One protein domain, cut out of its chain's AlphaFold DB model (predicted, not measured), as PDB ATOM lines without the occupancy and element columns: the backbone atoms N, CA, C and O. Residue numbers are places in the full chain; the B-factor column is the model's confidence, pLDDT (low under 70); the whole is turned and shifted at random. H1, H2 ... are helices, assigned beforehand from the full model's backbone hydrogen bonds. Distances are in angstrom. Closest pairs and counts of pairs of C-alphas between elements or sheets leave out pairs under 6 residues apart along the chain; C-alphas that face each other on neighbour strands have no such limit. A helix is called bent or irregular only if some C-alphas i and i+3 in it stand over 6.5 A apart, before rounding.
ATOM      1  N   LEU A 188      14.085 -56.759 150.464       92.31
ATOM      2  CA  LEU A 188      14.049 -56.369 151.873       92.31
ATOM      3  C   LEU A 188      14.881 -55.112 152.162       92.31
ATOM      4  O   LEU A 188      14.944 -54.670 153.307       92.31
ATOM      5  N   HIS A 189      15.488 -54.490 151.146       90.62
ATOM      6  CA  HIS A 189      16.370 -53.336 151.312       90.62
ATOM      7  C   HIS A 189      15.710 -52.176 152.076       90.62
ATOM      8  O   HIS A 189      16.369 -51.529 152.887       90.62
ATOM      9  N   GLY A 190      14.418 -51.923 151.848       90.44
ATOM     10  CA  GLY A 190      13.681 -50.842 152.515       90.44
ATOM     11  C   GLY A 190      13.350 -51.104 153.989       90.44
ATOM     12  O   GLY A 190      13.218 -50.153 154.751       90.44
ATOM     13  N   VAL A 191      13.245 -52.372 154.397       92.00
ATOM     14  CA  VAL A 191      12.846 -52.782 155.760       92.00
ATOM     15  C   VAL A 191      14.008 -53.328 156.592       92.00
ATOM     16  O   VAL A 191      13.819 -53.684 157.754       92.00
ATOM     17  N   ARG A 192      15.211 -53.417 156.012       90.12
ATOM     18  CA  ARG A 192      16.367 -54.038 156.665       90.12
ATOM     19  C   ARG A 192      16.791 -53.290 157.928       90.12
ATOM     20  O   ARG A 192      16.928 -52.064 157.939       90.12
ATOM     21  N   ASP A 193      17.107 -54.049 158.972       89.06
ATOM     22  CA  ASP A 193      17.648 -53.497 160.214       89.06
ATOM     23  C   ASP A 193      19.118 -53.075 160.020       89.06
ATOM     24  O   ASP A 193      20.000 -53.929 159.860       89.06
ATOM     25  N   ARG A 194      19.394 -51.761 160.027       89.69
ATOM     26  CA  ARG A 194      20.741 -51.199 159.789       89.69
ATOM     27  C   ARG A 194      21.777 -51.674 160.807       89.69
ATOM     28  O   ARG A 194      22.953 -51.799 160.475       89.69
ATOM     29  N   SER A 195      21.355 -52.001 162.032       91.25
ATOM     30  CA  SER A 195      22.258 -52.526 163.068       91.25
ATOM     31  C   SER A 195      22.922 -53.852 162.662       91.25
ATOM     32  O   SER A 195      24.012 -54.187 163.133       91.25
ATOM     33  N   LEU A 196      22.293 -54.591 161.741       89.50
ATOM     34  CA  LEU A 196      22.753 -55.885 161.250       89.50
ATOM     35  C   LEU A 196      23.567 -55.799 159.947       89.50
ATOM     36  O   LEU A 196      24.048 -56.832 159.479       89.50
ATOM     37  N   ASP A 197      23.781 -54.607 159.374       87.19
ATOM     38  CA  ASP A 197      24.453 -54.454 158.071       87.19
ATOM     39  C   ASP A 197      25.881 -55.015 158.068       87.19
ATOM     40  O   ASP A 197      26.303 -55.633 157.090       87.19
ATOM     41  N   ARG A 198      26.581 -54.951 159.209       86.75
ATOM     42  CA  ARG A 198      27.924 -55.536 159.385       86.75
ATOM     43  C   ARG A 198      28.000 -57.043 159.113       86.75
ATOM     44  O   ARG A 198      29.083 -57.579 158.915       86.75
ATOM     45  N   TYR A 199      26.866 -57.738 159.176       83.88
ATOM     46  CA  TYR A 199      26.765 -59.176 158.935       83.88
ATOM     47  C   TYR A 199      26.289 -59.521 157.520       83.88
ATOM     48  O   TYR A 199      26.297 -60.699 157.159       83.88
ATOM     49  N   ARG A 200      25.856 -58.519 156.745       80.31
ATOM     50  CA  ARG A 200      25.420 -58.666 155.351       80.31
ATOM     51  C   ARG A 200      26.594 -58.514 154.382       80.31
ATOM     52  O   ARG A 200      26.641 -59.237 153.396       80.31
ATOM     53  N   SER A 201      27.547 -57.630 154.684       71.44
ATOM     54  CA  SER A 201      28.731 -57.417 153.845       71.44
ATOM     55  C   SER A 201      29.667 -58.625 153.811       71.44
ATOM     56  O   SER A 201      30.012 -59.216 154.839       71.44
ATOM     57  N   GLU A 202      30.149 -58.930 152.611       64.19
ATOM     58  CA  GLU A 202      31.296 -59.794 152.377       64.19
ATOM     59  C   GLU A 202      32.558 -59.080 152.863       64.19
ATOM     60  O   GLU A 202      33.200 -58.337 152.127       64.19
ATOM     61  N   GLN A 203      32.960 -59.280 154.117       50.81
ATOM     62  CA  GLN A 203      34.374 -59.079 154.417       50.81
ATOM     63  C   GLN A 203      35.154 -60.203 153.728       50.81
ATOM     64  O   GLN A 203      35.252 -61.326 154.239       50.81
ATOM     65  N   VAL A 204      35.659 -59.882 152.533       49.56
ATOM     66  CA  VAL A 204      36.631 -60.652 151.754       49.56
ATOM     67  C   VAL A 204      37.920 -60.740 152.568       49.56
ATOM     68  O   VAL A 204      38.855 -59.971 152.400       49.56
ATOM     69  N   ASN A 205      37.969 -61.687 153.500       45.59
ATOM     70  CA  ASN A 205      39.229 -62.190 154.020       45.59
ATOM     71  C   ASN A 205      39.582 -63.422 153.190       45.59
ATOM     72  O   ASN A 205      39.142 -64.531 153.497       45.59
ATOM     73  N   LEU A 206      40.360 -63.192 152.129       49.94
ATOM     74  CA  LEU A 206      40.895 -64.169 151.169       49.94
ATOM     75  C   LEU A 206      41.931 -65.131 151.801       49.94
ATOM     76  O   LEU A 206      42.876 -65.556 151.152       49.94
ATOM     77  N   SER A 207      41.820 -65.422 153.099       50.12
ATOM     78  CA  SER A 207      42.878 -66.079 153.882       50.12
ATOM     79  C   SER A 207      42.396 -67.206 154.796       50.12
ATOM     80  O   SER A 207      43.199 -67.777 155.532       50.12
ATOM     81  N   ARG A 208      41.107 -67.577 154.781       52.59
ATOM     82  CA  ARG A 208      40.600 -68.678 155.619       52.59
ATOM     83  C   ARG A 208      39.855 -69.730 154.811       52.59
ATOM     84  O   ARG A 208      38.862 -69.423 154.166       52.59
ATOM     85  N   SER A 209      40.349 -70.966 154.927       49.19
ATOM     86  CA  SER A 209      39.767 -72.211 154.412       49.19
ATOM     87  C   SER A 209      38.232 -72.236 154.518       49.19
ATOM     88  O   SER A 209      37.649 -71.898 155.551       49.19
ATOM     89  N   VAL A 210      37.591 -72.576 153.398       56.38
ATOM     90  CA  VAL A 210      36.404 -71.866 152.890       56.38
ATOM     91  C   VAL A 210      35.087 -72.654 153.055       56.38
ATOM     92  O   VAL A 210      34.014 -72.101 152.842       56.38
ATOM     93  N   SER A 211      35.087 -73.914 153.502       61.19
ATOM     94  CA  SER A 211      33.854 -74.730 153.503       61.19
ATOM     95  C   SER A 211      32.924 -74.472 154.704       61.19
ATOM     96  O   SER A 211      31.769 -74.076 154.530       61.19
ATOM     97  N   THR A 212      33.402 -74.629 155.942       64.06
ATOM     98  CA  THR A 212      32.548 -74.521 157.145       64.06
ATOM     99  C   THR A 212      32.172 -73.071 157.471       64.06
ATOM    100  O   THR A 212      31.040 -72.782 157.866       64.06
ATOM    101  N   ALA A 213      33.102 -72.133 157.261       67.31
ATOM    102  CA  ALA A 213      32.877 -70.709 157.511       67.31
ATOM    103  C   ALA A 213      31.812 -70.120 156.572       67.31
ATOM    104  O   ALA A 213      30.981 -69.323 157.017       67.31
ATOM    105  N   ASN A 214      31.778 -70.553 155.308       72.31
ATOM    106  CA  ASN A 214      30.755 -70.132 154.352       72.31
ATOM    107  C   ASN A 214      29.370 -70.666 154.722       72.31
ATOM    108  O   ASN A 214      28.401 -69.912 154.672       72.31
ATOM    109  N   GLY A 215      29.275 -71.913 155.191       75.31
ATOM    110  CA  GLY A 215      28.013 -72.474 155.682       75.31
ATOM    111  C   GLY A 215      27.436 -71.694 156.870       75.31
ATOM    112  O   GLY A 215      26.244 -71.383 156.896       75.31
ATOM    113  N   ILE A 216      28.280 -71.309 157.834       79.94
ATOM    114  CA  ILE A 216      27.863 -70.496 158.990       79.94
ATOM    115  C   ILE A 216      27.418 -69.094 158.545       79.94
ATOM    116  O   ILE A 216      26.402 -68.587 159.027       79.94
ATOM    117  N   ARG A 217      28.151 -68.469 157.617       80.44
ATOM    118  CA  ARG A 217      27.811 -67.148 157.058       80.44
ATOM    119  C   ARG A 217      26.474 -67.172 156.327       80.44
ATOM    120  O   ARG A 217      25.625 -66.336 156.620       80.44
ATOM    121  N   LEU A 218      26.260 -68.158 155.458       79.50
ATOM    122  CA  LEU A 218      25.018 -68.304 154.702       79.50
ATOM    123  C   LEU A 218      23.820 -68.496 155.639       79.50
ATOM    124  O   LEU A 218      22.811 -67.810 155.502       79.50
ATOM    125  N   ARG A 219      23.955 -69.355 156.661       83.50
ATOM    126  CA  ARG A 219      22.920 -69.535 157.696       83.50
ATOM    127  C   ARG A 219      22.614 -68.233 158.436       83.50
ATOM    128  O   ARG A 219      21.450 -67.939 158.696       83.50
ATOM    129  N   ARG A 220      23.639 -67.437 158.761       88.06
ATOM    130  CA  ARG A 220      23.466 -66.129 159.409       88.06
ATOM    131  C   ARG A 220      22.740 -65.138 158.498       88.06
ATOM    132  O   ARG A 220      21.793 -64.510 158.955       88.06
ATOM    133  N   GLN A 221      23.138 -65.018 157.232       85.62
ATOM    134  CA  GLN A 221      22.470 -64.141 156.264       85.62
ATOM    135  C   GLN A 221      21.000 -64.538 156.064       85.62
ATOM    136  O   GLN A 221      20.124 -63.676 156.090       85.62
ATOM    137  N   GLN A 222      20.708 -65.839 155.978       86.00
ATOM    138  CA  GLN A 222      19.334 -66.348 155.921       86.00
ATOM    139  C   GLN A 222      18.539 -66.012 157.190       86.00
ATOM    140  O   GLN A 222      17.389 -65.597 157.095       86.00
ATOM    141  N   ALA A 223      19.131 -66.152 158.381       90.62
ATOM    142  CA  ALA A 223      18.469 -65.786 159.634       90.62
ATOM    143  C   ALA A 223      18.147 -64.282 159.704       90.62
ATOM    144  O   ALA A 223      17.058 -63.907 160.136       90.62
ATOM    145  N   ILE A 224      19.062 -63.430 159.231       91.50
ATOM    146  CA  ILE A 224      18.854 -61.978 159.145       91.50
ATOM    147  C   ILE A 224      17.727 -61.656 158.162       91.50
ATOM    148  O   ILE A 224      16.796 -60.944 158.519       91.50
ATOM    149  N   SER A 225      17.754 -62.235 156.961       90.31
ATOM    150  CA  SER A 225      16.709 -62.013 155.957       90.31
ATOM    151  C   SER A 225      15.330 -62.501 156.428       90.31
ATOM    152  O   SER A 225      14.320 -61.846 156.178       90.31
ATOM    153  N   ARG A 226      15.268 -63.598 157.203       92.69
ATOM    154  CA  ARG A 226      14.029 -64.030 157.875       92.69
ATOM    155  C   ARG A 226      13.525 -62.987 158.863       92.69
ATOM    156  O   ARG A 226      12.338 -62.680 158.842       92.69
ATOM    157  N   ARG A 227      14.406 -62.428 159.696       92.75
ATOM    158  CA  ARG A 227      14.048 -61.357 160.636       92.75
ATOM    159  C   ARG A 227      13.534 -60.117 159.900       92.75
ATOM    160  O   ARG A 227      12.492 -59.603 160.279       92.75
ATOM    161  N   ASP A 228      14.216 -59.680 158.843       93.56
ATOM    162  CA  ASP A 228      13.785 -58.525 158.044       93.56
ATOM    163  C   ASP A 228      12.409 -58.780 157.396       93.56
ATOM    164  O   ASP A 228      11.549 -57.904 157.398       93.56
ATOM    165  N   SER A 229      12.149 -60.004 156.915       94.56
ATOM    166  CA  SER A 229      10.846 -60.365 156.332       94.56
ATOM    167  C   SER A 229       9.688 -60.358 157.332       94.56
ATOM    168  O   SER A 229       8.549 -60.171 156.932       94.56
ATOM    169  N   MET A 230       9.950 -60.501 158.638       92.81
ATOM    170  CA  MET A 230       8.898 -60.377 159.658       92.81
ATOM    171  C   MET A 230       8.330 -58.954 159.737       92.81
ATOM    172  O   MET A 230       7.264 -58.760 160.311       92.81
ATOM    173  N   MET A 231       9.041 -57.965 159.183       92.69
ATOM    174  CA  MET A 231       8.582 -56.577 159.087       92.69
ATOM    175  C   MET A 231       7.735 -56.326 157.827       92.69
ATOM    176  O   MET A 231       7.288 -55.202 157.604       92.69
ATOM    177  N   THR A 232       7.529 -57.343 156.985       94.25
ATOM    178  CA  THR A 232       6.685 -57.270 155.788       94.25
ATOM    179  C   THR A 232       5.454 -58.164 155.946       94.25
ATOM    180  O   THR A 232       5.336 -58.952 156.882       94.25
ATOM    181  N   VAL A 233       4.509 -58.041 155.012       96.31
ATOM    182  CA  VAL A 233       3.316 -58.905 154.965       96.31
ATOM    183  C   VAL A 233       3.609 -60.300 154.402       96.31
ATOM    184  O   VAL A 233       2.768 -61.191 154.503       96.31
ATOM    185  N   TRP A 234       4.778 -60.498 153.783       95.00
ATOM    186  CA  TRP A 234       5.108 -61.721 153.060       95.00
ATOM    187  C   TRP A 234       6.183 -62.526 153.794       95.00
ATOM    188  O   TRP A 234       7.195 -61.977 154.228       95.00
ATOM    189  N   PRO A 235       6.033 -63.856 153.890       95.00
ATOM    190  CA  PRO A 235       7.050 -64.690 154.516       95.00
ATOM    191  C   PRO A 235       8.364 -64.668 153.718       95.00
ATOM    192  O   PRO A 235       8.372 -64.517 152.496       95.00
ATOM    193  N   HIS A 236       9.488 -64.911 154.402       92.44
ATOM    194  CA  HIS A 236      10.842 -64.922 153.822       92.44
ATOM    195  C   HIS A 236      10.972 -65.703 152.505       92.44
ATOM    196  O   HIS A 236      11.673 -65.271 151.590       92.44
ATOM    197  N   TRP A 237      10.297 -66.850 152.386       93.44
ATOM    198  CA  TRP A 237      10.390 -67.673 151.182       93.44
ATOM    199  C   TRP A 237       9.866 -66.950 149.935       93.44
ATOM    200  O   TRP A 237      10.397 -67.198 148.857       93.44
ATOM    201  N   VAL A 238       8.886 -66.041 150.067       95.31
ATOM    202  CA  VAL A 238       8.376 -65.229 148.948       95.31
ATOM    203  C   VAL A 238       9.476 -64.299 148.466       95.31
ATOM    204  O   VAL A 238       9.785 -64.289 147.283       95.31
ATOM    205  N   HIS A 239      10.131 -63.584 149.382       93.75
ATOM    206  CA  HIS A 239      11.251 -62.697 149.058       93.75
ATOM    207  C   HIS A 239      12.403 -63.447 148.372       93.75
ATOM    208  O   HIS A 239      12.952 -62.967 147.379       93.75
ATOM    209  N   ASN A 240      12.699 -64.676 148.808       92.12
ATOM    210  CA  ASN A 240      13.708 -65.522 148.164       92.12
ATOM    211  C   ASN A 240      13.379 -65.870 146.704       92.12
ATOM    212  O   ASN A 240      14.300 -66.081 145.918       92.12
ATOM    213  N   GLN A 241      12.100 -65.903 146.307       93.31
ATOM    214  CA  GLN A 241      11.720 -66.132 144.907       93.31
ATOM    215  C   GLN A 241      12.069 -64.960 143.981       93.31
ATOM    216  O   GLN A 241      12.068 -65.140 142.765       93.31
ATOM    217  N   TYR A 242      12.354 -63.777 144.530       94.81
ATOM    218  CA  TYR A 242      12.707 -62.564 143.782       94.81
ATOM    219  C   TYR A 242      14.144 -62.110 144.050       94.81
ATOM    220  O   TYR A 242      14.588 -61.099 143.513       94.81
ATOM    221  N   ASN A 243      14.886 -62.838 144.878       92.19
ATOM    222  CA  ASN A 243      16.256 -62.501 145.205       92.19
ATOM    223  C   ASN A 243      17.199 -62.982 144.086       92.19
ATOM    224  O   ASN A 243      17.274 -64.177 143.795       92.19
TER     225      ASN A 243
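What this domain is: This is residues 188 to 243 of the 319 residues of the protein "Lon N-terminal domain-containing protein" of Cryptotermes secundus (UniProt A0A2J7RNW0). One long helix, H2, makes most of the length; the short helix H1 runs beside it the opposite way, and the small helix H3 packs on the last residues of H2, away from H1. Between H1 and H2 the chain swings out in a wide, open loop, and residues 203 to 216, of which 211 to 216 belong to H2, stick out from the body. The printed part has 56 residues with three named helices, in the order H1, H2, H3, and no named strand; the class is all helix. It is loose, with a radius of gyration of the C-alphas of 12.7 A, and elongated, spanning 40 by 21 by 15 A.

How they stand to each other: H1, residues 194 to 199, only just touches H2, residues 211 to 229, with 3 pairs of C-alphas within 8 A. The closest C-alphas are those of Tyr 199 and Gln 221, 7.1 A apart, and H2 touches H1 with residues 220 to 224 alone. Their lines stand at a shallow tilt of 15 degrees, opposite ways, and the two form a helical hairpin. H2 touches H3, residues 236 to 240, with residues 225 to 229 alone; the closest C-alphas, those of Ser 229 and His 236, are 5.2 A apart. H1 and H3 are apart. In H2 and H3 every O i to N i+4 pair is within hydrogen-bond range, while in H1 0 of 2 such pairs are, beside 2 of 3 O i to N i+3 pairs.

Where its parts are: After residues 188 to 193, H1 begins at C-alpha 194, at (20.741, -51.199, 159.789), and runs 10.0 A from first to last C-alpha. It is irregular: C-alphas 195 and 198 are 7.4 A apart, and its line is a rough one. H2 begins at C-alpha 211, at (33.854, -74.730, 153.503), and its 19 residues run 27.3 A to C-alpha 229. H3 has 5 residues and a length of 6.4 A, ending at C-alpha 240, at (13.708, -65.522, 148.164).

The domain as a whole: The two C-alphas farthest apart are those of Ser 207 and Val 233, at 40.2 A, while the first and last printed C-alphas, of Leu 188 and Asn 243, are 9.3 A apart. Without residues 203 to 216, which stand free, the body has 42 residues and spans 25 by 18 by 14 A. The link from H1 to H2 is long, with 11 residues, and that from H2 to H3 is short, with 6. The printed part has no cut. The mean pLDDT of the printed part is 81.7, and the model's confidence is under 70 in residues 202 to 213.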